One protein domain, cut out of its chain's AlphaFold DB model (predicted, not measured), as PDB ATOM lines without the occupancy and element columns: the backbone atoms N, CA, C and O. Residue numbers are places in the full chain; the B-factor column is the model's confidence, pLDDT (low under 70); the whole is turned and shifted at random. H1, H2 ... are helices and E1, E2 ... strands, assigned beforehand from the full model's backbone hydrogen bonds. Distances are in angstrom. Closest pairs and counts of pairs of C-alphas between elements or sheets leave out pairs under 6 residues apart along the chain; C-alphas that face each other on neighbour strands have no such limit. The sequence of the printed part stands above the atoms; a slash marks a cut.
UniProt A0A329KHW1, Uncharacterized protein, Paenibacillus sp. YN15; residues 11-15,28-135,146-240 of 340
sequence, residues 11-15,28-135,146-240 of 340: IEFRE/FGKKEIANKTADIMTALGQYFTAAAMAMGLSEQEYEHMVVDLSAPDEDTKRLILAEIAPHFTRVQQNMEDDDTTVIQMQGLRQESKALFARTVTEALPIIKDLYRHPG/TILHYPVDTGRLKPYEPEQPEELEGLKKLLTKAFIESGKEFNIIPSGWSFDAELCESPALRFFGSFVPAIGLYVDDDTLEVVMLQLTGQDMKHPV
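AT A GLANCE: This is residues 11 to 15, 28 to 135 and 146 to 240 of the 340 residues of an uncharacterized protein of Paenibacillus sp. YN15 (UniProt A0A329KHW1). Two lobes stand side by side, each built on a twisted sheet of four antiparallel strands, E2 E4 E5 E3 and E6 E8 E9 E7, and H6 bridges them, grazing both. H3 covers one face of the first sheet, H5 links H1 to H8, and the parallel pair E1 and E10 lies far from the middle. The printed part has 208 residues with eight named helices and ten named strands, in the order E1 E2 H1 H2 E3 H3 E4 E5 H4 H5 E6 H6 E7 H7 H8 E8 E9 E10. The class is mixed; the whole is compact, with a radius of gyration of the C-alphas of 17.4 A and spans of 45 by 43 by 34 A.

HOW THE PARTS SIT: E1, residues 11 to 15, is the parallel neighbour of E10, residues 237 to 240; N 12 and O 238 are 2.9 A apart, within hydrogen-bond range. E2, residues 29 to 32, E4, residues 88 to 95, E5, residues 101 to 108, and E3, residues 66 to 71, make a strongly twisted antiparallel sheet in that order. Within range are N 31 and O 93 at 3.0 A, N 92 and O 104 of the hairpin E4 and E5 at 2.8 A, and N 67 and O 105 at 2.8 A. H3, residues 74 to 87, is on one face of it in two layers, a helix layer and a sheet layer, over E5 and E3 at a height over the sheet of 9.1 A. E3, H3 and E4 form a split strand-helix-strand unit, two strands running the same way with E5 between them, its crossover right-handed. H2, residues 59 to 64, is on this sheet, over none of its strands. The hub is H1, residues 43 to 54, which only grazes the sheet and touches four helices: H3 at Gly 45 and Ile 84, C-alphas 4.5 A apart; H4, residues 110 to 118, at Gln 46 and Phe 116, 6.1 A; H5, residues 123 to 130, at Ala 43 and Ala 123, 5.2 A; H6, residues 165 to 180, at Leu 44 and Leu 171, 5.5 A. E6, residues 147 to 152, E8, residues 214 to 220, E9, residues 226 to 232, and E7, residues 186 to 188, make the second antiparallel sheet in that order, with N 150 and O 217, N 216 and O 230, and N 186 and O 231 each 2.9 A apart. E7, H7, residues 198 to 201, H8, residues 203 to 209, and E8 form another split unit, right-handed, with E9 between its strands. H8 touches H5, the C-alphas of Ala 204 and Ile 126 being 4.5 A apart. Every O i to N i+4 pair is within range in H2, H4, H5 and H8, but 6 of 8 in H1, 7 of 10 in H3 and 10 of 12 in H6; H7 is too short for one.

IN THESE COORDINATES: E1 begins at C-alpha 11 (46.398, 11.630, 17.494). E5 is 21.0 A long, E8 20.1 A, H6 20.0 A and H3 19.8 A. E10 ends at C-alpha 240 (52.498, 12.835, 15.420).

THE WHOLE: The C-alphas of Glu 15 and Asp 39 are the farthest apart, 53.0 A. Residues 16 to 27 and 136 to 145 are not printed, with gaps of 31.4 A and 23.8 A between C-alphas. E6 to H6 is a long link. The pLDDT is under 70 at residues 14 to 15, 28, 97 to 100, 134 to 135 and 240.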
ATOM      1  N   ILE A  11      45.026  11.634  17.991       82.19
ATOM      2  CA  ILE A  11      46.398  11.630  17.494       82.19
ATOM      3  C   ILE A  11      46.436  10.751  16.249       82.19
ATOM      4  O   ILE A  11      45.937   9.627  16.262       82.19
ATOM      5  N   GLU A  12      47.036  11.259  15.177       81.31
ATOM      6  CA  GLU A  12      47.304  10.482  13.972       81.31
ATOM      7  C   GLU A  12      48.800  10.258  13.829       81.31
ATOM      8  O   GLU A  12      49.575  11.192  13.638       81.31
ATOM      9  N   PHE A  13      49.211   8.999  13.897       76.06
ATOM     10  CA  PHE A  13      50.590   8.632  13.636       76.06
ATOM     11  C   PHE A  13      50.838   8.636  12.135       76.06
ATOM     12  O   PHE A  13      50.260   7.835  11.401       76.06
ATOM     13  N   ARG A  14      51.711   9.535  11.678       66.38
ATOM     14  CA  ARG A  14      52.141   9.591  10.279       66.38
ATOM     15  C   ARG A  14      53.581   9.121  10.190       66.38
ATOM     16  O   ARG A  14      54.434   9.604  10.932       66.38
ATOM     17  N   GLU A  15      53.860   8.181   9.294       63.69
ATOM     18  CA  GLU A  15      55.248   7.919   8.920       63.69
ATOM     19  C   GLU A  15      55.771   9.119   8.127       63.69
ATOM     20  O   GLU A  15      55.039   9.721   7.341       63.69
ATOM     21  N   PHE A  28      47.592  26.596 -14.444       61.44
ATOM     22  CA  PHE A  28      46.860  27.766 -13.976       61.44
ATOM     23  C   PHE A  28      46.156  28.458 -15.143       61.44
ATOM     24  O   PHE A  28      46.774  29.157 -15.949       61.44
ATOM     25  N   GLY A  29      44.842  28.268 -15.228       70.19
ATOM     26  CA  GLY A  29      43.971  29.107 -16.042       70.19
ATOM     27  C   GLY A  29      43.467  30.281 -15.212       70.19
ATOM     28  O   GLY A  29      42.858  30.064 -14.169       70.19
ATOM     29  N   LYS A  30      43.698  31.513 -15.677       81.19
ATOM     30  CA  LYS A  30      43.217  32.737 -15.026       81.19
ATOM     31  C   LYS A  30      42.247  33.470 -15.941       81.19
ATOM     32  O   LYS A  30      42.602  33.814 -17.068       81.19
ATOM     33  N   LYS A  31      41.033  33.728 -15.456       86.88
ATOM     34  CA  LYS A  31      40.011  34.489 -16.182       86.88
ATOM     35  C   LYS A  31      39.462  35.601 -15.304       86.88
ATOM     36  O   LYS A  31      38.922  35.338 -14.234       86.88
ATOM     37  N   GLU A  32      39.578  36.840 -15.766       87.81
ATOM     38  CA  GLU A  32      38.906  37.969 -15.126       87.81
ATOM     39  C   GLU A  32      37.401  37.911 -15.406       87.81
ATOM     40  O   GLU A  32      36.968  37.632 -16.529       87.81
ATOM     41  N   ILE A  33      36.602  38.136 -14.365       89.25
ATOM     42  CA  ILE A  33      35.146  38.129 -14.444       89.25
ATOM     43  C   ILE A  33      34.660  39.568 -14.326       89.25
ATOM     44  O   ILE A  33      34.912  40.247 -13.332       89.25
ATOM     45  N   ALA A  34      33.924  40.018 -15.342       82.38
ATOM     46  CA  ALA A  34      33.205  41.279 -15.267       82.38
ATOM     47  C   ALA A  34      32.178  41.205 -14.134       82.38
ATOM     48  O   ALA A  34      31.363  40.283 -14.085       82.38
ATOM     49  N   ASN A  35      32.215  42.184 -13.241       85.38
ATOM     50  CA  ASN A  35      31.405  42.182 -12.039       85.38
ATOM     51  C   ASN A  35      30.731  43.541 -11.837       85.38
ATOM     52  O   ASN A  35      31.338  44.589 -12.075       85.38
ATOM     53  N   LYS A  36      29.464  43.512 -11.426       86.88
ATOM     54  CA  LYS A  36      28.654  44.708 -11.180       86.88
ATOM     55  C   LYS A  36      28.708  45.068  -9.701       86.88
ATOM     56  O   LYS A  36      28.858  44.195  -8.856       86.88
ATOM     57  N   THR A  37      28.568  46.352  -9.399       87.06
ATOM     58  CA  THR A  37      28.393  46.803  -8.016       87.06
ATOM     59  C   THR A  37      27.071  46.263  -7.469       87.06
ATOM     60  O   THR A  37      26.070  46.246  -8.184       87.06
ATOM     61  N   ALA A  38      27.081  45.814  -6.218       90.31
ATOM     62  CA  ALA A  38      25.875  45.399  -5.513       90.31
ATOM     63  C   ALA A  38      25.070  46.610  -5.013       90.31
ATOM     64  O   ALA A  38      25.637  47.539  -4.440       90.31
ATOM     65  N   ASP A  39      23.745  46.554  -5.163       90.69
ATOM     66  CA  ASP A  39      22.816  47.545  -4.597       90.69
ATOM     67  C   ASP A  39      22.363  47.181  -3.172       90.69
ATOM     68  O   ASP A  39      21.980  48.049  -2.381       90.69
ATOM     69  N   ILE A  40      22.435  45.889  -2.840       94.00
ATOM     70  CA  ILE A  40      22.080  45.298  -1.546       94.00
ATOM     71  C   ILE A  40      23.220  44.407  -1.051       94.00
ATOM     72  O   ILE A  40      24.032  43.935  -1.841       94.00
ATOM     73  N   MET A  41      23.276  44.162   0.255       95.94
ATOM     74  CA  MET A  41      24.216  43.212   0.849       95.94
ATOM     75  C   MET A  41      23.420  42.113   1.541       95.94
ATOM     76  O   MET A  41      22.580  42.412   2.386       95.94
ATOM     77  N   THR A  42      23.670  40.868   1.147       96.88
ATOM     78  CA  THR A  42      23.050  39.677   1.740       96.88
ATOM     79  C   THR A  42      23.836  39.214   2.967       96.88
ATOM     80  O   THR A  42      24.918  39.737   3.245       96.88
ATOM     81  N   ALA A  43      23.340  38.205   3.687       97.06
ATOM     82  CA  ALA A  43      24.056  37.601   4.812       97.06
ATOM     83  C   ALA A  43      25.441  37.060   4.402       97.06
ATOM     84  O   ALA A  43      26.418  37.221   5.134       97.06
ATOM     85  N   LEU A  44      25.552  36.486   3.198       96.62
ATOM     86  CA  LEU A  44      26.818  36.037   2.613       96.62
ATOM     87  C   LEU A  44      27.769  37.202   2.344       96.62
ATOM     88  O   LEU A  44      28.913  37.186   2.804       96.62
ATOM     89  N   GLY A  45      27.292  38.226   1.633       96.19
ATOM     90  CA  GLY A  45      28.077  39.430   1.369       96.19
ATOM     91  C   GLY A  45      28.543  40.094   2.666       96.19
ATOM     92  O   GLY A  45      29.708  40.476   2.786       96.19
ATOM     93  N   GLN A  46      27.674  40.155   3.678       96.12
ATOM     94  CA  GLN A  46      28.005  40.704   4.989       96.12
ATOM     95  C   GLN A  46      29.067  39.852   5.697       96.12
ATOM     96  O   GLN A  46      30.090  40.382   6.118       96.12
ATOM     97  N   TYR A  47      28.900  38.532   5.761       96.81
ATOM     98  CA  TYR A  47      29.855  37.644   6.427       96.81
ATOM     99  C   TYR A  47      31.261  37.707   5.812       96.81
ATOM    100  O   TYR A  47      32.241  37.902   6.532       96.81
ATOM    101  N   PHE A  48      31.384  37.619   4.484       95.50
ATOM    102  CA  PHE A  48      32.695  37.585   3.817       95.50
ATOM    103  C   PHE A  48      33.383  38.949   3.699       95.50
ATOM    104  O   PHE A  48      34.575  39.013   3.399       95.50
ATOM    105  N   THR A  49      32.673  40.044   3.972       94.06
ATOM    106  CA  THR A  49      33.274  41.384   4.079       94.06
ATOM    107  C   THR A  49      33.550  41.788   5.531       94.06
ATOM    108  O   THR A  49      34.327  42.714   5.773       94.06
ATOM    109  N   ALA A  50      32.995  41.060   6.506       93.19
ATOM    110  CA  ALA A  50      33.051  41.395   7.925       93.19
ATOM    111  C   ALA A  50      34.465  41.511   8.489       93.19
ATOM    112  O   ALA A  50      34.735  42.465   9.210       93.19
ATOM    113  N   ALA A  51      35.372  40.586   8.157       87.25
ATOM    114  CA  ALA A  51      36.743  40.614   8.677       87.25
ATOM    115  C   ALA A  51      37.445  41.938   8.331       87.25
ATOM    116  O   ALA A  51      38.080  42.564   9.175       87.25
ATOM    117  N   ALA A  52      37.255  42.410   7.098       86.38
ATOM    118  CA  ALA A  52      37.768  43.689   6.620       86.38
ATOM    119  C   ALA A  52      37.236  44.865   7.446       86.38
ATOM    120  O   ALA A  52      37.968  45.788   7.799       86.38
ATOM    121  N   MET A  53      35.931  44.840   7.725       86.81
ATOM    122  CA  MET A  53      35.235  45.891   8.462       86.81
ATOM    123  C   MET A  53      35.634  45.883   9.940       86.81
ATOM    124  O   MET A  53      35.884  46.934  10.522       86.81
ATOM    125  N   ALA A  54      35.759  44.695  10.524       81.56
ATOM    126  CA  ALA A  54      36.128  44.480  11.912       81.56
ATOM    127  C   ALA A  54      37.580  44.857  12.214       81.56
ATOM    128  O   ALA A  54      37.854  45.419  13.269       81.56
ATOM    129  N   MET A  55      38.517  44.580  11.303       74.69
ATOM    130  CA  MET A  55      39.939  44.866  11.523       74.69
ATOM    131  C   MET A  55      40.286  46.362  11.458       74.69
ATOM    132  O   MET A  55      41.394  46.736  11.839       74.69
ATOM    133  N   GLY A  56      39.361  47.223  11.012       73.31
ATOM    134  CA  GLY A  56      39.604  48.664  10.902       73.31
ATOM    135  C   GLY A  56      40.762  48.992   9.958       73.31
ATOM    136  O   GLY A  56      41.588  49.846  10.273       73.31
ATOM    137  N   LEU A  57      40.850  48.261   8.840       78.25
ATOM    138  CA  LEU A  57      41.912  48.421   7.849       78.25
ATOM    139  C   LEU A  57      41.960  49.864   7.318       78.25
ATOM    140  O   LEU A  57      40.938  50.538   7.194       78.25
ATOM    141  N   SER A  58      43.151  50.347   6.977       80.25
ATOM    142  CA  SER A  58      43.296  51.596   6.225       80.25
ATOM    143  C   SER A  58      42.732  51.454   4.808       80.25
ATOM    144  O   SER A  58      42.554  50.348   4.296       80.25
ATOM    145  N   GLU A  59      42.461  52.574   4.130       78.19
ATOM    146  CA  GLU A  59      41.962  52.543   2.744       78.19
ATOM    147  C   GLU A  59      42.878  51.753   1.804       78.19
ATOM    148  O   GLU A  59      42.390  50.941   1.022       78.19
ATOM    149  N   GLN A  60      44.193  51.913   1.951       80.12
ATOM    150  CA  GLN A  60      45.182  51.179   1.165       80.12
ATOM    151  C   GLN A  60      45.137  49.666   1.445       80.12
ATOM    152  O   GLN A  60      45.257  48.854   0.533       80.12
ATOM    153  N   GLU A  61      44.926  49.259   2.696       81.75
ATOM    154  CA  GLU A  61      44.818  47.841   3.061       81.75
ATOM    155  C   GLU A  61      43.523  47.205   2.530       81.75
ATOM    156  O   GLU A  61      43.538  46.045   2.117       81.75
ATOM    157  N   TYR A  62      42.423  47.963   2.451       81.62
ATOM    158  CA  TYR A  62      41.184  47.485   1.827       81.62
ATOM    159  C   TYR A  62      41.360  47.144   0.345       81.62
ATOM    160  O   TYR A  62      40.773  46.164  -0.117       81.62
ATOM    161  N   GLU A  63      42.165  47.914  -0.393       83.19
ATOM    162  CA  GLU A  63      42.460  47.660  -1.811       83.19
ATOM    163  C   GLU A  63      43.276  46.377  -2.023       83.19
ATOM    164  O   GLU A  63      43.148  45.712  -3.055       83.19
ATOM    165  N   HIS A  64      44.087  46.002  -1.032       86.06
ATOM    166  CA  HIS A  64      44.934  44.815  -1.078       86.06
ATOM    167  C   HIS A  64      44.307  43.575  -0.448       86.06
ATOM    168  O   HIS A  64      44.869  42.491  -0.599       86.06
ATOM    169  N   MET A  65      43.151  43.696   0.210       86.38
ATOM    170  CA  MET A  65      42.456  42.544   0.769       86.38
ATOM    171  C   MET A  65      42.106  41.540  -0.327       86.38
ATOM    172  O   MET A  65      41.538  41.915  -1.356       86.38
ATOM    173  N   VAL A  66      42.409  40.270  -0.069       91.00
ATOM    174  CA  VAL A  66      42.093  39.141  -0.941       91.00
ATOM    175  C   VAL A  66      41.226  38.151  -0.175       91.00
ATOM    176  O   VAL A  66      41.524  37.815   0.969       91.00
ATOM    177  N   VAL A  67      40.159  37.692  -0.819       92.56
ATOM    178  CA  VAL A  67      39.310  36.598  -0.353       92.56
ATOM    179  C   VAL A  67      39.282  35.540  -1.448       92.56
ATOM    180  O   VAL A  67      38.834  35.815  -2.561       92.56
ATOM    181  N   ASP A  68      39.745  34.340  -1.115       92.88
ATOM    182  CA  ASP A  68      39.771  33.192  -2.017       92.88
ATOM    183  C   ASP A  68      38.739  32.163  -1.555       92.88
ATOM    184  O   ASP A  68      38.815  31.656  -0.435       92.88
ATOM    185  N   LEU A  69      37.769  31.848  -2.415       93.69
ATOM    186  CA  LEU A  69      36.728  30.862  -2.123       93.69
ATOM    187  C   LEU A  69      36.749  29.727  -3.140       93.69
ATOM    188  O   LEU A  69      36.739  29.956  -4.349       93.69
ATOM    189  N   SER A  70      36.738  28.492  -2.636       91.81
ATOM    190  CA  SER A  70      36.550  27.310  -3.476       91.81
ATOM    191  C   SER A  70      35.100  27.241  -3.957       91.81
ATOM    192  O   SER A  70      34.163  27.401  -3.180       91.81
ATOM    193  N   ALA A  71      34.924  26.974  -5.243       92.75
ATOM    194  CA  ALA A  71      33.651  26.760  -5.907       92.75
ATOM    195  C   ALA A  71      33.647  25.336  -6.498       92.75
ATOM    196  O   ALA A  71      33.938  25.168  -7.685       92.75
ATOM    197  N   PRO A  72      33.387  24.306  -5.668       90.31
ATOM    198  CA  PRO A  72      33.453  22.901  -6.080       90.31
ATOM    199  C   PRO A  72      32.343  22.503  -7.066       90.31
ATOM    200  O   PRO A  72      32.462  21.493  -7.750       90.31
ATOM    201  N   ASP A  73      31.268  23.290  -7.151       91.12
ATOM    202  CA  ASP A  73      30.159  23.082  -8.077       91.12
ATOM    203  C   ASP A  73      29.598  24.417  -8.605       91.12
ATOM    204  O   ASP A  73      29.886  25.506  -8.091       91.12
ATOM    205  N   GLU A  74      28.786  24.338  -9.665       92.19
ATOM    206  CA  GLU A  74      28.204  25.511 -10.334       92.19
ATOM    207  C   GLU A  74      27.185  26.269  -9.468       92.19
ATOM    208  O   GLU A  74      26.985  27.468  -9.666       92.19
ATOM    209  N   ASP A  75      26.552  25.615  -8.494       93.12
ATOM    210  CA  ASP A  75      25.641  26.286  -7.563       93.12
ATOM    211  C   ASP A  75      26.417  27.167  -6.581       93.12
ATOM    212  O   ASP A  75      26.069  28.329  -6.375       93.12
ATOM    213  N   THR A  76      27.505  26.639  -6.026       94.00
ATOM    214  CA  THR A  76      28.409  27.344  -5.118       94.00
ATOM    215  C   THR A  76      29.090  28.504  -5.837       94.00
ATOM    216  O   THR A  76      29.138  29.624  -5.330       94.00
ATOM    217  N   LYS A  77      29.540  28.275  -7.073       94.38
ATOM    218  CA  LYS A  77      30.077  29.321  -7.945       94.38
ATOM    219  C   LYS A  77      29.070  30.443  -8.184       94.38
ATOM    220  O   LYS A  77      29.417  31.615  -8.050       94.38
ATOM    221  N   ARG A  78      27.824  30.099  -8.529       94.81
ATOM    222  CA  ARG A  78      26.745  31.071  -8.757       94.81
ATOM    223  C   ARG A  78      26.488  31.904  -7.508       94.81
ATOM    224  O   ARG A  78      26.371  33.116  -7.621       94.81
ATOM    225  N   LEU A  79      26.460  31.261  -6.343       95.50
ATOM    226  CA  LEU A  79      26.260  31.908  -5.053       95.50
ATOM    227  C   LEU A  79      27.369  32.933  -4.756       95.50
ATOM    228  O   LEU A  79      27.080  34.098  -4.489       95.50
ATOM    229  N   ILE A  80      28.640  32.539  -4.900       96.50
ATOM    230  CA  ILE A  80      29.783  33.441  -4.697       96.50
ATOM    231  C   ILE A  80      29.721  34.626  -5.669       96.50
ATOM    232  O   ILE A  80      29.858  35.775  -5.249       96.50
ATOM    233  N   LEU A  81      29.502  34.363  -6.963       95.75
ATOM    234  CA  LEU A  81      29.486  35.404  -7.994       95.75
ATOM    235  C   LEU A  81      28.288  36.355  -7.883       95.75
ATOM    236  O   LEU A  81      28.405  37.506  -8.297       95.75
ATOM    237  N   ALA A  82      27.153  35.892  -7.361       95.56
ATOM    238  CA  ALA A  82      25.945  36.700  -7.233       95.56
ATOM    239  C   ALA A  82      25.911  37.528  -5.942       95.56
ATOM    240  O   ALA A  82      25.393  38.640  -5.965       95.56
ATOM    241  N   GLU A  83      26.446  37.008  -4.835       96.44
ATOM    242  CA  GLU A  83      26.224  37.600  -3.508       96.44
ATOM    243  C   GLU A  83      27.485  38.139  -2.829       96.44
ATOM    244  O   GLU A  83      27.398  39.052  -2.015       96.44
ATOM    245  N   ILE A  84      28.665  37.603  -3.155       97.00
ATOM    246  CA  ILE A  84      29.923  37.998  -2.502       97.00
ATOM    247  C   ILE A  84      30.757  38.850  -3.449       97.00
ATOM    248  O   ILE A  84      31.137  39.973  -3.116       97.00
ATOM    249  N   ALA A  85      31.001  38.338  -4.656       96.88
ATOM    250  CA  ALA A  85      31.844  38.974  -5.654       96.88
ATOM    251  C   ALA A  85      31.470  40.440  -5.931       96.88
ATOM    252  O   ALA A  85      32.397  41.252  -5.984       96.88
ATOM    253  N   PRO A  86      30.183  40.848  -6.034       96.88
ATOM    254  CA  PRO A  86      29.777  42.243  -6.268       96.88
ATOM    255  C   PRO A  86      30.362  43.263  -5.290       96.88
ATOM    256  O   PRO A  86      30.466  44.447  -5.616       96.88
ATOM    257  N   HIS A  87      30.793  42.815  -4.110       95.88
ATOM    258  CA  HIS A  87      31.396  43.675  -3.103       95.88
ATOM    259  C   HIS A  87      32.881  43.976  -3.332       95.88
ATOM    260  O   HIS A  87      33.433  44.831  -2.637       95.88
ATOM    261  N   PHE A  88      33.512  43.337  -4.319       95.25
ATOM    262  CA  PHE A  88      34.938  43.439  -4.618       95.25
ATOM    263  C   PHE A  88      35.201  44.062  -5.989       95.25
ATOM    264  O   PHE A  88      34.400  43.974  -6.929       95.25
ATOM    265  N   THR A  89      36.345  44.729  -6.097       94.25
ATOM    266  CA  THR A  89      36.747  45.491  -7.281       94.25
ATOM    267  C   THR A  89      37.242  44.567  -8.384       94.25
ATOM    268  O   THR A  89      36.870  44.740  -9.542       94.25
ATOM    269  N   ARG A  90      38.045  43.560  -8.028       94.12
ATOM    270  CA  ARG A  90      38.615  42.585  -8.964       94.12
ATOM    271  C   ARG A  90      38.131  41.190  -8.612       94.12
ATOM    272  O   ARG A  90      38.229  40.783  -7.460       94.12
ATOM    273  N   VAL A  91      37.642  40.462  -9.612       95.62
ATOM    274  CA  VAL A  91      37.155  39.088  -9.458       95.62
ATOM    275  C   VAL A  91      37.821  38.224 -10.515       95.62
ATOM    276  O   VAL A  91      37.765  38.522 -11.710       95.62
ATOM    277  N   GLN A  92      38.490  37.170 -10.072       94.25
ATOM    278  CA  GLN A  92      39.274  36.285 -10.914       94.25
ATOM    279  C   GLN A  92      38.888  34.844 -10.629       94.25
ATOM    280  O   GLN A  92      38.786  34.424  -9.482       94.25
ATOM    281  N   GLN A  93      38.675  34.088 -11.695       91.69
ATOM    282  CA  GLN A  93      38.491  32.653 -11.625       91.69
ATOM    283  C   GLN A  93      39.824  31.978 -11.931       91.69
ATOM    284  O   GLN A  93      40.372  32.159 -13.023       91.69
ATOM    285  N   ASN A  94      40.311  31.206 -10.967       88.44
ATOM    286  CA  ASN A  94      41.483  30.357 -11.084       88.44
ATOM    287  C   ASN A  94      41.009  28.903 -11.190       88.44
ATOM    288  O   ASN A  94      40.161  28.469 -10.413       88.44
ATOM    289  N   MET A  95      41.516  28.167 -12.174       82.12
ATOM    290  CA  MET A  95      41.257  26.731 -12.319       82.12
ATOM    291  C   MET A  95      42.477  25.956 -11.823       82.12
ATOM    292  O   MET A  95      43.592  26.244 -12.263       82.12
ATOM    293  N   GLU A  96      42.253  25.017 -10.908       71.94
ATOM    294  CA  GLU A  96      43.250  24.047 -10.443       71.94
ATOM    295  C   GLU A  96      43.060  22.704 -11.174       71.94
ATOM    296  O   GLU A  96      41.978  22.430 -11.694       71.94
ATOM    297  N   ASP A  97      44.112  21.878 -11.238       60.78
ATOM    298  CA  ASP A  97      44.177  20.654 -12.065       60.78
ATOM    299  C   ASP A  97      43.054  19.624 -11.786       60.78
ATOM    300  O   ASP A  97      42.753  18.819 -12.665       60.78
ATOM    301  N   ASP A  98      42.414  19.677 -10.613       63.03
ATOM    302  CA  ASP A  98      41.302  18.799 -10.199       63.03
ATOM    303  C   ASP A  98      39.910  19.380 -10.540       63.03
ATOM    304  O   ASP A  98      38.936  19.143  -9.824       63.03
ATOM    305  N   ASP A  99      39.811  20.224 -11.574       63.78
ATOM    306  CA  ASP A  99      38.597  20.966 -11.982       63.78
ATOM    307  C   ASP A  99      37.988  21.869 -10.887       63.78
ATOM    308  O   ASP A  99      36.957  22.523 -11.085       63.78
ATOM    309  N   THR A 100      38.649  21.979  -9.732       69.56
ATOM    310  CA  THR A 100      38.219  22.862  -8.655       69.56
ATOM    311  C   THR A 100      38.474  24.299  -9.074       69.56
ATOM    312  O   THR A 100      39.598  24.724  -9.349       69.56
ATOM    313  N   THR A 101      37.394  25.069  -9.123       86.25
ATOM    314  CA  THR A 101      37.462  26.494  -9.398       86.25
ATOM    315  C   THR A 101      37.676  27.248  -8.093       86.25
ATOM    316  O   THR A 101      36.890  27.106  -7.162       86.25
ATOM    317  N   VAL A 102      38.690  28.105  -8.032       92.06
ATOM    318  CA  VAL A 102      38.861  29.090  -6.959       92.06
ATOM    319  C   VAL A 102      38.455  30.459  -7.492       92.06
ATOM    320  O   VAL A 102      38.955  30.913  -8.521       92.06
ATOM    321  N   ILE A 103      37.535  31.127  -6.800       94.75
ATOM    322  CA  ILE A 103      37.165  32.514  -7.076       94.75
ATOM    323  C   ILE A 103      37.959  33.397  -6.124       94.75
ATOM    324  O   ILE A 103      37.704  33.425  -4.922       94.75
ATOM    325  N   GLN A 104      38.911  34.122  -6.693       95.19
ATOM    326  CA  GLN A 104      39.704  35.125  -6.009       95.19
ATOM    327  C   GLN A 104      39.045  36.492  -6.165       95.19
ATOM    328  O   GLN A 104      38.757  36.941  -7.278       95.19
ATOM    329  N   MET A 105      38.828  37.171  -5.049       95.81
ATOM    330  CA  MET A 105      38.206  38.486  -4.992       95.81
ATOM    331  C   MET A 105      39.148  39.447  -4.281       95.81
ATOM    332  O   MET A 105      39.599  39.167  -3.174       95.81
ATOM    333  N   GLN A 106      39.460  40.575  -4.915       94.50
ATOM    334  CA  GLN A 106      40.409  41.553  -4.394       94.50
ATOM    335  C   GLN A 106      39.817  42.962  -4.362       94.50
ATOM    336  O   GLN A 106      39.131  43.393  -5.297       94.50
ATOM    337  N   GLY A 107      40.148  43.690  -3.297       92.56
ATOM    338  CA  GLY A 107      39.859  45.109  -3.145       92.56
ATOM    339  C   GLY A 107      38.402  45.361  -2.788       92.56
ATOM    340  O   GLY A 107      37.561  45.485  -3.684       92.56
ATOM    341  N   LEU A 108      38.092  45.449  -1.492       92.75
ATOM    342  CA  LEU A 108      36.731  45.727  -1.030       92.75
ATOM    343  C   LEU A 108      36.272  47.101  -1.540       92.75
ATOM    344  O   LEU A 108      36.941  48.108  -1.307       92.75
ATOM    345  N   ARG A 109      35.122  47.151  -2.217       92.44
ATOM    346  CA  ARG A 109      34.557  48.405  -2.737       92.44
ATOM    347  C   ARG A 109      34.144  49.337  -1.600       92.44
ATOM    348  O   ARG A 109      33.631  48.890  -0.574       92.44
ATOM    349  N   GLN A 110      34.307  50.643  -1.800       89.75
ATOM    350  CA  GLN A 110      33.928  51.651  -0.803       89.75
ATOM    351  C   GLN A 110      32.410  51.658  -0.557       89.75
ATOM    352  O   GLN A 110      31.963  51.756   0.585       89.75
ATOM    353  N   GLU A 111      31.603  51.451  -1.599       92.44
ATOM    354  CA  GLU A 111      30.143  51.352  -1.503       92.44
ATOM    355  C   GLU A 111      29.707  50.161  -0.639       92.44
ATOM    356  O   GLU A 111      28.731  50.257   0.108       92.44
ATOM    357  N   SER A 112      30.472  49.062  -0.671       93.12
ATOM    358  CA  SER A 112      30.234  47.888   0.174       93.12
ATOM    359  C   SER A 112      30.404  48.196   1.658       93.12
ATOM    360  O   SER A 112      29.704  47.609   2.474       93.12
ATOM    361  N   LYS A 113      31.273  49.144   2.031       90.19
ATOM    362  CA  LYS A 113      31.430  49.566   3.434       90.19
ATOM    363  C   LYS A 113      30.177  50.277   3.941       90.19
ATOM    364  O   LYS A 113      29.687  49.981   5.029       90.19
ATOM    365  N   ALA A 114      29.635  51.186   3.129       90.25
ATOM    366  CA  ALA A 114      28.391  51.885   3.443       90.25
ATOM    367  C   ALA A 114      27.196  50.919   3.491       90.25
ATOM    368  O   ALA A 114      26.337  51.045   4.362       90.25
ATOM    369  N   LEU A 115      27.163  49.937   2.583       94.62
ATOM    370  CA  LEU A 115      26.205  48.830   2.601       94.62
ATOM    371  C   LEU A 115      26.299  48.011   3.889       94.62
ATOM    372  O   LEU A 115      25.294  47.821   4.560       94.62
ATOM    373  N   PHE A 116      27.502  47.594   4.278       94.06
ATOM    374  CA  PHE A 116      27.712  46.799   5.484       94.06
ATOM    375  C   PHE A 116      27.162  47.486   6.736       94.06
ATOM    376  O   PHE A 116      26.505  46.845   7.551       94.06
ATOM    377  N   ALA A 117      27.390  48.796   6.870       90.62
ATOM    378  CA  ALA A 117      26.941  49.569   8.026       90.62
ATOM    379  C   ALA A 117      25.410  49.725   8.116       90.62
ATOM    380  O   ALA A 117      24.884  49.876   9.216       90.62
ATOM    381  N   ARG A 118      24.694  49.710   6.980       94.19
ATOM    382  CA  ARG A 118      23.226  49.867   6.928       94.19
ATOM    383  C   ARG A 118      22.463  48.545   6.871       94.19
ATOM    384  O   ARG A 118      21.263  48.531   7.126       94.19
ATOM    385  N   THR A 119      23.132  47.462   6.495       95.00
ATOM    386  CA  THR A 119      22.523  46.146   6.336       95.00
ATOM    387  C   THR A 119      22.379  45.447   7.684       95.00
ATOM    388  O   THR A 119      23.341  45.293   8.437       95.00
ATOM    389  N   VAL A 120      21.171  44.964   7.962       95.50
ATOM    390  CA  VAL A 120      20.870  44.102   9.105       95.50
ATOM    391  C   VAL A 120      20.408  42.767   8.538       95.50
ATOM    392  O   VAL A 120      19.351  42.714   7.923       95.50
ATOM    393  N   THR A 121      21.230  41.732   8.704       96.56
ATOM    394  CA  THR A 121      20.877  40.339   8.388       96.56
ATOM    395  C   THR A 121      21.070  39.471   9.622       96.56
ATOM    396  O   THR A 121      21.740  39.880  10.580       96.56
ATOM    397  N   GLU A 122      20.592  38.234   9.560       96.94
ATOM    398  CA  GLU A 122      20.847  37.208  10.577       96.94
ATOM    399  C   GLU A 122      22.335  36.850  10.755       96.94
ATOM    400  O   GLU A 122      22.718  36.233  11.752       96.94
ATOM    401  N   ALA A 123      23.218  37.250   9.828       97.00
ATOM    402  CA  ALA A 123      24.660  37.076  10.000       97.00
ATOM    403  C   ALA A 123      25.264  38.101  10.971       97.00
ATOM    404  O   ALA A 123      26.340  37.867  11.525       97.00
ATOM    405  N   LEU A 124      24.604  39.240  11.207       95.75
ATOM    406  CA  LEU A 124      25.172  40.331  12.000       95.75
ATOM    407  C   LEU A 124      25.452  39.950  13.469       95.75
ATOM    408  O   LEU A 124      26.530  40.308  13.950       95.75
ATOM    409  N   PRO A 125      24.575  39.228  14.199       96.62
ATOM    410  CA  PRO A 125      24.886  38.746  15.547       96.62
ATOM    411  C   PRO A 125      26.108  37.820  15.582       96.62
ATOM    412  O   PRO A 125      26.972  37.981  16.442       96.62
ATOM    413  N   ILE A 126      26.224  36.912  14.605       97.50
ATOM    414  CA  ILE A 126      27.369  35.999  14.449       97.50
ATOM    415  C   ILE A 126      28.656  36.800  14.213       97.50
ATOM    416  O   ILE A 126      29.677  36.554  14.846       97.50
ATOM    417  N   ILE A 127      28.603  37.798  13.329       96.19
ATOM    418  CA  ILE A 127      29.739  38.661  12.994       96.19
ATOM    419  C   ILE A 127      30.184  39.501  14.198       96.19
ATOM    420  O   ILE A 127      31.376  39.570  14.490       96.19
ATOM    421  N   LYS A 128      29.242  40.139  14.901       95.00
ATOM    422  CA  LYS A 128      29.541  40.948  16.094       95.00
ATOM    423  C   LYS A 128      30.152  40.110  17.204       95.00
ATOM    424  O   LYS A 128      31.036  40.587  17.909       95.00
ATOM    425  N   ASP A 129      29.687  38.875  17.343       96.69
ATOM    426  CA  ASP A 129      30.264  37.942  18.290       96.69
ATOM    427  C   ASP A 129      31.667  37.495  17.865       96.69
ATOM    428  O   ASP A 129      32.558  37.524  18.701       96.69
ATOM    429  N   LEU A 130      31.917  37.171  16.589       95.38
ATOM    430  CA  LEU A 130      33.263  36.834  16.088       95.38
ATOM    431  C   LEU A 130      34.281  37.968  16.275       95.38
ATOM    432  O   LEU A 130      35.459  37.705  16.514       95.38
ATOM    433  N   TYR A 131      33.838  39.220  16.169       93.19
ATOM    434  CA  TYR A 131      34.702  40.397  16.200       93.19
ATOM    435  C   TYR A 131      34.262  41.407  17.272       93.19
ATOM    436  O   TYR A 131      33.898  42.545  16.967       93.19
ATOM    437  N   ARG A 132      34.323  41.001  18.546       91.69
ATOM    438  CA  ARG A 132      33.874  41.801  19.707       91.69
ATOM    439  C   ARG A 132      34.691  43.073  19.914       91.69
ATOM    440  O   ARG A 132      34.200  44.056  20.471       91.69
ATOM    441  N   HIS A 133      35.953  43.047  19.497       85.19
ATOM    442  CA  HIS A 133      36.871  44.178  19.589       85.19
ATOM    443  C   HIS A 133      37.253  44.637  18.182       85.19
ATOM    444  O   HIS A 133      38.140  44.030  17.569       85.19
ATOM    445  N   PRO A 134      36.569  45.669  17.650       69.75
ATOM    446  CA  PRO A 134      36.922  46.239  16.364       69.75
ATOM    447  C   PRO A 134      38.270  46.954  16.451       69.75
ATOM    448  O   PRO A 134      38.574  47.638  17.429       69.75
ATOM    449  N   GLY A 135      39.055  46.825  15.388       65.94
ATOM    450  CA  GLY A 135      40.347  47.468  15.228       65.94
ATOM    451  C   GLY A 135      41.530  46.515  15.344       65.94
ATOM    452  O   GLY A 135      41.433  45.359  15.762       65.94
ATOM    453  N   THR A 146      52.846  29.974  23.034       87.88
ATOM    454  CA  THR A 146      52.401  28.593  23.230       87.88
ATOM    455  C   THR A 146      50.921  28.534  22.884       87.88
ATOM    456  O   THR A 146      50.111  29.215  23.506       87.88
ATOM    457  N   ILE A 147      50.569  27.758  21.859       90.50
ATOM    458  CA  ILE A 147      49.179  27.601  21.430       90.50
ATOM    459  C   ILE A 147      48.664  26.245  21.894       90.50
ATOM    460  O   ILE A 147      49.176  25.200  21.489       90.50
ATOM    461  N   LEU A 148      47.636  26.279  22.734       91.62
ATOM    462  CA  LEU A 148      46.871  25.120  23.157       91.62
ATOM    463  C   LEU A 148      45.713  24.874  22.195       91.62
ATOM    464  O   LEU A 148      45.175  25.796  21.585       91.62
ATOM    465  N   HIS A 149      45.321  23.612  22.072       93.00
ATOM    466  CA  HIS A 149      44.250  23.199  21.180       93.00
ATOM    467  C   HIS A 149      43.134  22.495  21.949       93.00
ATOM    468  O   HIS A 149      43.386  21.529  22.673       93.00
ATOM    469  N   TYR A 150      41.900  22.960  21.752       94.81
ATOM    470  CA  TYR A 150      40.714  22.442  22.425       94.81
ATOM    471  C   TYR A 150      39.639  22.032  21.410       94.81
ATOM    472  O   TYR A 150      39.011  22.897  20.792       94.81
ATOM    473  N   PRO A 151      39.395  20.722  21.233       96.06
ATOM    474  CA  PRO A 151      38.276  20.239  20.435       96.06
ATOM    475  C   PRO A 151      36.942  20.494  21.141       96.06
ATOM    476  O   PRO A 151      36.747  20.137  22.305       96.06
ATOM    477  N   VAL A 152      35.998  21.073  20.409       97.00
ATOM    478  CA  VAL A 152      34.653  21.383  20.897       97.00
ATOM    479  C   VAL A 152      33.740  20.166  20.741       97.00
ATOM    480  O   VAL A 152      33.762  19.486  19.711       97.00
ATOM    481  N   ASP A 153      32.926  19.884  21.758       96.56
ATOM    482  CA  ASP A 153      31.831  18.917  21.668       96.56
ATOM    483  C   ASP A 153      30.574  19.640  21.167       96.56
ATOM    484  O   ASP A 153      29.789  20.188  21.943       96.56
ATOM    485  N   THR A 154      30.398  19.680  19.844       95.00
ATOM    486  CA  THR A 154      29.279  20.388  19.198       95.00
ATOM    487  C   THR A 154      27.915  19.873  19.652       95.00
ATOM    488  O   THR A 154      26.971  20.654  19.725       95.00
ATOM    489  N   GLY A 155      27.817  18.600  20.054       95.44
ATOM    490  CA  GLY A 155      26.590  18.006  20.593       95.44
ATOM    491  C   GLY A 155      26.188  18.534  21.974       95.44
ATOM    492  O   GLY A 155      25.058  18.311  22.404       95.44
ATOM    493  N   ARG A 156      27.090  19.235  22.670       96.25
ATOM    494  CA  ARG A 156      26.819  19.888  23.960       96.25
ATOM    495  C   ARG A 156      26.534  21.379  23.841       96.25
ATOM    496  O   ARG A 156      26.126  21.994  24.823       96.25
ATOM    497  N   LEU A 157      26.728  21.967  22.662       97.00
ATOM    498  CA  LEU A 157      26.361  23.354  22.416       97.00
ATOM    499  C   LEU A 157      24.845  23.471  22.260       97.00
ATOM    500  O   LEU A 157      24.193  22.634  21.633       97.00
ATOM    501  N   LYS A 158      24.268  24.549  22.790       96.00
ATOM    502  CA  LYS A 158      22.865  24.870  22.517       96.00
ATOM    503  C   LYS A 158      22.704  25.246  21.038       96.00
ATOM    504  O   LYS A 158      23.497  26.057  20.553       96.00
ATOM    505  N   PRO A 159      21.659  24.769  20.337       93.75
ATOM    506  CA  PRO A 159      21.393  25.164  18.954       93.75
ATOM    507  C   PRO A 159      21.308  26.684  18.798       93.75
ATOM    508  O   PRO A 159      20.779  27.362  19.676       93.75
ATOM    509  N   TYR A 160      21.834  27.233  17.703       96.31
ATOM    510  CA  TYR A 160      21.614  28.635  17.343       96.31
ATOM    511  C   TYR A 160      20.296  28.772  16.574       96.31
ATOM    512  O   TYR A 160      20.120  28.133  15.537       96.31
ATOM    513  N   GLU A 161      19.393  29.607  17.083       94.56
ATOM    514  CA  GLU A 161      18.043  29.808  16.549       94.56
ATOM    515  C   GLU A 161      17.910  31.258  16.043       94.56
ATOM    516  O   GLU A 161      17.619  32.147  16.842       94.56
ATOM    517  N   PRO A 162      18.198  31.526  14.754       94.25
ATOM    518  CA  PRO A 162      17.948  32.835  14.141       94.25
ATOM    519  C   PRO A 162      16.442  33.095  14.000       94.25
ATOM    520  O   PRO A 162      15.659  32.143  13.920       94.25
ATOM    521  N   GLU A 163      16.031  34.362  13.903       96.06
ATOM    522  CA  GLU A 163      14.618  34.694  13.661       96.06
ATOM    523  C   GLU A 163      14.208  34.320  12.226       96.06
ATOM    524  O   GLU A 163      13.105  33.815  12.014       96.06
ATOM    525  N   GLN A 164      15.116  34.511  11.259       95.94
ATOM    526  CA  GLN A 164      14.933  34.196   9.832       95.94
ATOM    527  C   GLN A 164      15.980  33.176   9.331       95.94
ATOM    528  O   GLN A 164      16.963  33.538   8.675       95.94
ATOM    529  N   PRO A 165      15.833  31.875   9.644       94.31
ATOM    530  CA  PRO A 165      16.842  30.853   9.338       94.31
ATOM    531  C   PRO A 165      17.223  30.747   7.857       94.31
ATOM    532  O   PRO A 165      18.365  30.399   7.548       94.31
ATOM    533  N   GLU A 166      16.304  31.063   6.947       96.12
ATOM    534  CA  GLU A 166      16.521  31.064   5.503       96.12
ATOM    535  C   GLU A 166      17.600  32.056   5.046       96.12
ATOM    536  O   GLU A 166      18.294  31.771   4.067       96.12
ATOM    537  N   GLU A 167      17.816  33.168   5.763       95.94
ATOM    538  CA  GLU A 167      18.873  34.130   5.425       95.94
ATOM    539  C   GLU A 167      20.277  33.531   5.597       95.94
ATOM    540  O   GLU A 167      21.215  33.902   4.889       95.94
ATOM    541  N   LEU A 168      20.435  32.579   6.521       97.12
ATOM    542  CA  LEU A 168      21.718  31.937   6.812       97.12
ATOM    543  C   LEU A 168      21.968  30.675   5.985       97.12
ATOM    544  O   LEU A 168      23.085  30.151   6.003       97.12
ATOM    545  N   GLU A 169      20.972  30.183   5.250       95.56
ATOM    546  CA  GLU A 169      21.082  28.920   4.517       95.56
ATOM    547  C   GLU A 169      22.143  28.990   3.413       95.56
ATOM    548  O   GLU A 169      22.934  28.063   3.244       95.56
ATOM    549  N   GLY A 170      22.247  30.130   2.721       95.62
ATOM    550  CA  GLY A 170      23.314  30.368   1.746       95.62
ATOM    551  C   GLY A 170      24.709  30.285   2.373       95.62
ATOM    552  O   GLY A 170      25.605  29.651   1.813       95.62
ATOM    553  N   LEU A 171      24.885  30.858   3.570       96.56
ATOM    554  CA  LEU A 171      26.148  30.809   4.312       96.56
ATOM    555  C   LEU A 171      26.490  29.383   4.755       96.56
ATOM    556  O   LEU A 171      27.608  28.925   4.510       96.56
ATOM    557  N   LYS A 172      25.528  28.661   5.339       96.50
ATOM    558  CA  LYS A 172      25.704  27.255   5.734       96.50
ATOM    559  C   LYS A 172      26.056  26.382   4.534       96.50
ATOM    560  O   LYS A 172      27.035  25.637   4.593       96.50
ATOM    561  N   LYS A 173      25.308  26.508   3.433       95.94
ATOM    562  CA  LYS A 173      25.541  25.758   2.194       95.94
ATOM    563  C   LYS A 173      26.936  26.030   1.641       95.94
ATOM    564  O   LYS A 173      27.653  25.078   1.338       95.94
ATOM    565  N   LEU A 174      27.337  27.300   1.547       95.88
ATOM    566  CA  LEU A 174      28.651  27.677   1.030       95.88
ATOM    567  C   LEU A 174      29.779  27.097   1.883       95.88
ATOM    568  O   LEU A 174      30.659  26.438   1.341       95.88
ATOM    569  N   LEU A 175      29.746  27.308   3.203       95.81
ATOM    570  CA  LEU A 175      30.789  26.806   4.101       95.81
ATOM    571  C   LEU A 175      30.871  25.274   4.066       95.81
ATOM    572  O   LEU A 175      31.964  24.708   4.008       95.81
ATOM    573  N   THR A 176      29.716  24.607   4.024       95.50
ATOM    574  CA  THR A 176      29.632  23.145   3.955       95.50
ATOM    575  C   THR A 176      30.239  22.607   2.661       95.50
ATOM    576  O   THR A 176      31.115  21.747   2.707       95.50
ATOM    577  N   LYS A 177      29.830  23.137   1.503       94.12
ATOM    578  CA  LYS A 177      30.303  22.666   0.193       94.12
ATOM    579  C   LYS A 177      31.765  23.020  -0.053       94.12
ATOM    580  O   LYS A 177      32.553  22.157  -0.428       94.12
ATOM    581  N   ALA A 178      32.134  24.281   0.167       90.81
ATOM    582  CA  ALA A 178      33.451  24.796  -0.186       90.81
ATOM    583  C   ALA A 178      34.577  24.286   0.721       90.81
ATOM    584  O   ALA A 178      35.726  24.267   0.280       90.81
ATOM    585  N   PHE A 179      34.263  23.893   1.963       91.25
ATOM    586  CA  PHE A 179      35.274  23.491   2.941       91.25
ATOM    587  C   PHE A 179      34.990  22.106   3.521       91.25
ATOM    588  O   PHE A 179      35.745  21.173   3.251       91.25
ATOM    589  N   ILE A 180      33.867  21.935   4.220       92.19
ATOM    590  CA  ILE A 180      33.578  20.742   5.032       92.19
ATOM    591  C   ILE A 180      33.514  19.453   4.194       92.19
ATOM    592  O   ILE A 180      34.260  18.511   4.459       92.19
ATOM    593  N   GLU A 181      32.670  19.406   3.161       92.56
ATOM    594  CA  GLU A 181      32.520  18.229   2.289       92.56
ATOM    595  C   GLU A 181      33.738  18.011   1.383       92.56
ATOM    596  O   GLU A 181      34.051  16.878   1.023       92.56
ATOM    597  N   SER A 182      34.459  19.085   1.050       86.62
ATOM    598  CA  SER A 182      35.694  19.011   0.260       86.62
ATOM    599  C   SER A 182      36.903  18.489   1.052       86.62
ATOM    600  O   SER A 182      37.991  18.354   0.496       86.62
ATOM    601  N   GLY A 183      36.739  18.226   2.356       86.50
ATOM    602  CA  GLY A 183      37.825  17.814   3.248       86.50
ATOM    603  C   GLY A 183      38.842  18.921   3.545       86.50
ATOM    604  O   GLY A 183      39.914  18.633   4.075       86.50
ATOM    605  N   LYS A 184      38.524  20.175   3.204       88.06
ATOM    606  CA  LYS A 184      39.335  21.351   3.522       88.06
ATOM    607  C   LYS A 184      38.936  21.912   4.885       88.06
ATOM    608  O   LYS A 184      37.822  21.725   5.371       88.06
ATOM    609  N   GLU A 185      39.861  22.642   5.483       91.12
ATOM    610  CA  GLU A 185      39.645  23.341   6.744       91.12
ATOM    611  C   GLU A 185      39.254  24.793   6.461       91.12
ATOM    612  O   GLU A 185      39.792  25.418   5.541       91.12
ATOM    613  N   PHE A 186      38.341  25.342   7.260       94.25
ATOM    614  CA  PHE A 186      38.030  26.768   7.244       94.25
ATOM    615  C   PHE A 186      38.470  27.404   8.558       94.25
ATOM    616  O   PHE A 186      37.935  27.088   9.620       94.25
ATOM    617  N   ASN A 187      39.459  28.291   8.475       94.44
ATOM    618  CA  ASN A 187      40.043  28.956   9.634       94.44
ATOM    619  C   ASN A 187      39.488  30.372   9.762       94.44
ATOM    620  O   ASN A 187      39.579  31.176   8.836       94.44
ATOM    621  N   ILE A 188      38.947  30.678  10.934       94.38
ATOM    622  CA  ILE A 188      38.445  31.994  11.310       94.38
ATOM    623  C   ILE A 188      39.342  32.525  12.418       94.38
ATOM    624  O   ILE A 188      39.740  31.798  13.323       94.38
ATOM    625  N   ILE A 189      39.654  33.811  12.359       92.38
ATOM    626  CA  ILE A 189      40.477  34.489  13.353       92.38
ATOM    627  C   ILE A 189      39.552  35.441  14.118       92.38
ATOM    628  O   ILE A 189      39.327  36.559  13.645       92.38
ATOM    629  N   PRO A 190      38.958  35.013  15.248       93.44
ATOM    630  CA  PRO A 190      38.106  35.894  16.035       93.44
ATOM    631  C   PRO A 190      38.931  37.012  16.702       93.44
ATOM    632  O   PRO A 190      40.164  36.969  16.745       93.44
ATOM    633  N   SER A 191      38.247  38.040  17.208       90.44
ATOM    634  CA  SER A 191      38.850  39.131  17.988       90.44
ATOM    635  C   SER A 191      38.029  39.393  19.248       90.44
ATOM    636  O   SER A 191      36.812  39.580  19.176       90.44
ATOM    637  N   GLY A 192      38.698  39.421  20.404       90.44
ATOM    638  CA  GLY A 192      38.056  39.600  21.712       90.44
ATOM    639  C   GLY A 192      37.401  38.346  22.289       90.44
ATOM    640  O   GLY A 192      36.543  38.446  23.164       90.44
ATOM    641  N   TRP A 193      37.772  37.165  21.797       95.56
ATOM    642  CA  TRP A 193      37.358  35.898  22.392       95.56
ATOM    643  C   TRP A 193      38.319  35.507  23.507       95.56
ATOM    644  O   TRP A 193      39.526  35.440  23.290       95.56
ATOM    645  N   SER A 194      37.768  35.220  24.682       96.00
ATOM    646  CA  SER A 194      38.492  34.630  25.809       96.00
ATOM    647  C   SER A 194      38.038  33.187  25.986       96.00
ATOM    648  O   SER A 194      36.864  32.866  25.795       96.00
ATOM    649  N   PHE A 195      38.975  32.304  26.306       97.38
ATOM    650  CA  PHE A 195      38.699  30.904  26.570       97.38
ATOM    651  C   PHE A 195      38.195  30.728  28.007       97.38
ATOM    652  O   PHE A 195      38.963  30.511  28.944       97.38
ATOM    653  N   ASP A 196      36.879  30.839  28.172       96.56
ATOM    654  CA  ASP A 196      36.184  30.756  29.454       96.56
ATOM    655  C   ASP A 196      34.928  29.867  29.382       96.56
ATOM    656  O   ASP A 196      34.630  29.234  28.365       96.56
ATOM    657  N   ALA A 197      34.200  29.776  30.499       95.44
ATOM    658  CA  ALA A 197      33.003  28.947  30.602       95.44
ATOM    659  C   ALA A 197      31.826  29.472  29.764       95.44
ATOM    660  O   ALA A 197      30.978  28.675  29.373       95.44
ATOM    661  N   GLU A 198      31.766  30.778  29.496       96.25
ATOM    662  CA  GLU A 198      30.663  31.433  28.785       96.25
ATOM    663  C   GLU A 198      30.842  31.364  27.268       96.25
ATOM    664  O   GLU A 198      29.883  31.559  26.520       96.25
ATOM    665  N   LEU A 199      32.042  31.024  26.789       97.44
ATOM    666  CA  LEU A 199      32.319  30.889  25.365       97.44
ATOM    667  C   LEU A 199      31.384  29.891  24.661       97.44
ATOM    668  O   LEU A 199      31.072  30.088  23.492       97.44
ATOM    669  N   CYS A 200      30.862  28.871  25.350       97.31
ATOM    670  CA  CYS A 200      29.871  27.949  24.778       97.31
ATOM    671  C   CYS A 200      28.525  28.603  24.427       97.31
ATOM    672  O   CYS A 200      27.777  28.073  23.604       97.31
ATOM    673  N   GLU A 201      28.218  29.761  25.016       97.31
ATOM    674  CA  GLU A 201      27.007  30.536  24.741       97.31
ATOM    675  C   GLU A 201      27.189  31.505  23.558       97.31
ATOM    676  O   GLU A 201      26.214  32.122  23.122       97.31
ATOM    677  N   SER A 202      28.406  31.602  22.999       98.00
ATOM    678  CA  SER A 202      28.738  32.403  21.814       98.00
ATOM    679  C   SER A 202      27.759  32.138  20.659       98.00
ATOM    680  O   SER A 202      27.656  30.996  20.188       98.00
ATOM    681  N   PRO A 203      27.068  33.177  20.147       97.94
ATOM    682  CA  PRO A 203      26.249  33.075  18.943       97.94
ATOM    683  C   PRO A 203      26.980  32.432  17.766       97.94
ATOM    684  O   PRO A 203      26.424  31.552  17.110       97.94
ATOM    685  N   ALA A 204      28.234  32.818  17.512       98.00
ATOM    686  CA  ALA A 204      28.984  32.272  16.392       98.00
ATOM    687  C   ALA A 204      29.379  30.811  16.615       98.00
ATOM    688  O   ALA A 204      29.204  29.992  15.712       98.00
ATOM    689  N   LEU A 205      29.858  30.455  17.812       98.31
ATOM    690  CA  LEU A 205      30.234  29.076  18.123       98.31
ATOM    691  C   LEU A 205      29.029  28.137  18.011       98.31
ATOM    692  O   LEU A 205      29.131  27.077  17.396       98.31
ATOM    693  N   ARG A 206      27.870  28.552  18.535       98.38
ATOM    694  CA  ARG A 206      26.604  27.814  18.418       98.38
ATOM    695  C   ARG A 206      26.118  27.726  16.972       98.38
ATOM    696  O   ARG A 206      25.629  26.676  16.558       98.38
ATOM    697  N   PHE A 207      26.271  28.798  16.190       98.38
ATOM    698  CA  PHE A 207      25.931  28.796  14.768       98.38
ATOM    699  C   PHE A 207      26.750  27.757  14.005       98.38
ATOM    700  O   PHE A 207      26.162  26.896  13.350       98.38
ATOM    701  N   PHE A 208      28.080  27.775  14.129       98.06
ATOM    702  CA  PHE A 208      28.930  26.783  13.469       98.06
ATOM    703  C   PHE A 208      28.667  25.375  14.004       98.06
ATOM    704  O   PHE A 208      28.520  24.442  13.219       98.06
ATOM    705  N   GLY A 209      28.509  25.225  15.322       97.25
ATOM    706  CA  GLY A 209      28.208  23.946  15.965       97.25
ATOM    707  C   GLY A 209      26.910  23.289  15.484       97.25
ATOM    708  O   GLY A 209      26.766  22.079  15.615       97.25
ATOM    709  N   SER A 210      25.990  24.052  14.879       96.44
ATOM    710  CA  SER A 210      24.730  23.521  14.343       96.44
ATOM    711  C   SER A 210      24.867  22.723  13.038       96.44
ATOM    712  O   SER A 210      23.944  21.989  12.689       96.44
ATOM    713  N   PHE A 211      25.977  22.860  12.301       96.25
ATOM    714  CA  PHE A 211      26.164  22.178  11.007       96.25
ATOM    715  C   PHE A 211      27.597  21.703  10.728       96.25
ATOM    716  O   PHE A 211      27.802  20.896   9.823       96.25
ATOM    717  N   VAL A 212      28.592  22.177  11.481       96.62
ATOM    718  CA  VAL A 212      29.990  21.763  11.331       96.62
ATOM    719  C   VAL A 212      30.250  20.521  12.193       96.62
ATOM    720  O   VAL A 212      30.064  20.586  13.409       96.62
ATOM    721  N   PRO A 213      30.722  19.401  11.611       94.62
ATOM    722  CA  PRO A 213      30.972  18.172  12.364       94.62
ATOM    723  C   PRO A 213      32.034  18.313  13.459       94.62
ATOM    724  O   PRO A 213      31.882  17.741  14.538       94.62
ATOM    725  N   ALA A 214      33.107  19.059  13.189       95.69
ATOM    726  CA  ALA A 214      34.216  19.232  14.116       95.69
ATOM    727  C   ALA A 214      34.702  20.685  14.153       95.69
ATOM    728  O   ALA A 214      34.933  21.320  13.123       95.69
ATOM    729  N   ILE A 215      34.859  21.196  15.375       97.50
ATOM    730  CA  ILE A 215      35.317  22.555  15.653       97.50
ATOM    731  C   ILE A 215      36.505  22.493  16.614       97.50
ATOM    732  O   ILE A 215      36.448  21.797  17.632       97.50
ATOM    733  N   GLY A 216      37.558  23.243  16.300       96.69
ATOM    734  CA  GLY A 216      38.730  23.419  17.152       96.69
ATOM    735  C   GLY A 216      38.963  24.857  17.553       96.69
ATOM    736  O   GLY A 216      38.858  25.767  16.731       96.69
ATOM    737  N   LEU A 217      39.323  25.045  18.818       97.31
ATOM    738  CA  LEU A 217      39.796  26.314  19.349       97.31
ATOM    739  C   LEU A 217      41.307  26.251  19.527       97.31
ATOM    740  O   LEU A 217      41.827  25.335  20.163       97.31
ATOM    741  N   TYR A 218      41.992  27.253  18.997       95.12
ATOM    742  CA  TYR A 218      43.404  27.499  19.242       95.12
ATOM    743  C   TYR A 218      43.493  28.664  20.212       95.12
ATOM    744  O   TYR A 218      43.010  29.759  19.917       95.12
ATOM    745  N   VAL A 219      44.073  28.401  21.374       95.06
ATOM    746  CA  VAL A 219      44.083  29.308  22.517       95.06
ATOM    747  C   VAL A 219      45.521  29.633  22.867       95.06
ATOM    748  O   VAL A 219      46.364  28.745  22.958       95.06
ATOM    749  N   ASP A 220      45.799  30.910  23.036       92.75
ATOM    750  CA  ASP A 220      47.067  31.390  23.560       92.75
ATOM    751  C   ASP A 220      47.164  31.048  25.057       92.75
ATOM    752  O   ASP A 220      46.286  31.425  25.831       92.75
ATOM    753  N   ASP A 221      48.182  30.283  25.458       93.19
ATOM    754  CA  ASP A 221      48.325  29.764  26.833       93.19
ATOM    755  C   ASP A 221      48.483  30.889  27.871       93.19
ATOM    756  O   ASP A 221      47.959  30.805  28.980       93.19
ATOM    757  N   ASP A 222      49.156  31.977  27.491       90.06
ATOM    758  CA  ASP A 222      49.474  33.076  28.401       90.06
ATOM    759  C   ASP A 222      48.270  33.998  28.631       90.06
ATOM    760  O   ASP A 222      48.022  34.464  29.745       90.06
ATOM    761  N   THR A 223      47.514  34.283  27.569       91.62
ATOM    762  CA  THR A 223      46.416  35.265  27.598       91.62
ATOM    763  C   THR A 223      45.027  34.642  27.662       91.62
ATOM    764  O   THR A 223      44.057  35.352  27.925       91.62
ATOM    765  N   LEU A 224      44.917  33.336  27.408       94.25
ATOM    766  CA  LEU A 224      43.658  32.628  27.167       94.25
ATOM    767  C   LEU A 224      42.846  33.211  25.997       94.25
ATOM    768  O   LEU A 224      41.652  32.936  25.872       94.25
ATOM    769  N   GLU A 225      43.465  34.003  25.117       94.00
ATOM    770  CA  GLU A 225      42.821  34.514  23.907       94.00
ATOM    771  C   GLU A 225      42.580  33.358  22.929       94.00
ATOM    772  O   GLU A 225      43.491  32.587  22.619       94.00
ATOM    773  N   VAL A 226      41.366  33.252  22.381       95.44
ATOM    774  CA  VAL A 226      41.128  32.365  21.235       95.44
ATOM    775  C   VAL A 226      41.676  33.052  19.989       95.44
ATOM    776  O   VAL A 226      41.099  34.018  19.494       95.44
ATOM    777  N   VAL A 227      42.785  32.545  19.461       92.94
ATOM    778  CA  VAL A 227      43.485  33.147  18.318       92.94
ATOM    779  C   VAL A 227      43.006  32.607  16.972       92.94
ATOM    780  O   VAL A 227      43.170  33.274  15.948       92.94
ATOM    781  N   MET A 228      42.413  31.410  16.959       95.31
ATOM    782  CA  MET A 228      41.849  30.795  15.760       95.31
ATOM    783  C   MET A 228      40.733  29.807  16.113       95.31
ATOM    784  O   MET A 228      40.827  29.042  17.073       95.31
ATOM    785  N   LEU A 229      39.693  29.818  15.289       96.81
ATOM    786  CA  LEU A 229      38.615  28.845  15.236       96.81
ATOM    787  C   LEU A 229      38.770  28.055  13.934       96.81
ATOM    788  O   LEU A 229      38.749  28.639  12.852       96.81
ATOM    789  N   GLN A 230      38.928  26.743  14.032       96.69
ATOM    790  CA  GLN A 230      39.080  25.850  12.886       96.69
ATOM    791  C   GLN A 230      37.803  25.029  12.708       96.69
ATOM    792  O   GLN A 230      37.334  24.399  13.655       96.69
ATOM    793  N   LEU A 231      37.241  25.041  11.500       97.00
ATOM    794  CA  LEU A 231      36.047  24.281  11.126       97.00
ATOM    795  C   LEU A 231      36.434  23.174  10.140       97.00
ATOM    796  O   LEU A 231      37.035  23.463   9.099       97.00
ATOM    797  N   THR A 232      36.077  21.925  10.438       94.81
ATOM    798  CA  THR A 232      36.442  20.759   9.617       94.81
ATOM    799  C   THR A 232      35.294  19.755   9.489       94.81
ATOM    800  O   THR A 232      34.419  19.646  10.348       94.81
ATOM    801  N   GLY A 233      35.295  18.989   8.392       93.56
ATOM    802  CA  GLY A 233      34.332  17.900   8.168       93.56
ATOM    803  C   GLY A 233      34.655  16.592   8.881       93.56
ATOM    804  O   GLY A 233      33.845  15.669   8.864       93.56
ATOM    805  N   GLN A 234      35.826  16.496   9.504       90.19
ATOM    806  CA  GLN A 234      36.283  15.318  10.234       90.19
ATOM    807  C   GLN A 234      36.874  15.737  11.570       90.19
ATOM    808  O   GLN A 234      37.397  16.847  11.686       90.19
ATOM    809  N   ASP A 235      36.836  14.832  12.548       87.12
ATOM    810  CA  ASP A 235      37.511  15.052  13.821       87.12
ATOM    811  C   ASP A 235      38.972  15.434  13.596       87.12
ATOM    812  O   ASP A 235      39.702  14.779  12.845       87.12
ATOM    813  N   MET A 236      39.392  16.498  14.270       82.88
ATOM    814  CA  MET A 236      40.753  16.988  14.159       82.88
ATOM    815  C   MET A 236      41.704  15.971  14.768       82.88
ATOM    816  O   MET A 236      41.515  15.503  15.896       82.88
ATOM    817  N   LYS A 237      42.745  15.650  14.009       83.88
ATOM    818  CA  LYS A 237      43.801  14.747  14.436       83.88
ATOM    819  C   LYS A 237      45.102  15.521  14.498       83.88
ATOM    820  O   LYS A 237      45.490  16.152  13.520       83.88
ATOM    821  N   HIS A 238      45.805  15.421  15.615       79.00
ATOM    822  CA  HIS A 238      47.150  15.956  15.731       79.00
ATOM    823  C   HIS A 238      48.125  14.978  15.088       79.00
ATOM    824  O   HIS A 238      48.271  13.857  15.591       79.00
ATOM    825  N   PRO A 239      48.777  15.356  13.975       72.62
ATOM    826  CA  PRO A 239      49.761  14.491  13.368       72.62
ATOM    827  C   PRO A 239      50.962  14.385  14.306       72.62
ATOM    828  O   PRO A 239      51.661  15.364  14.562       72.62
ATOM    829  N   VAL A 240      51.226  13.179  14.792       69.06
ATOM    830  CA  VAL A 240      52.498  12.835  15.420       69.06
ATOM    831  C   VAL A 240      53.329  12.162  14.345       69.06
ATOM    832  O   VAL A 240      53.057  11.031  13.932       69.06
TER     833      VAL A 240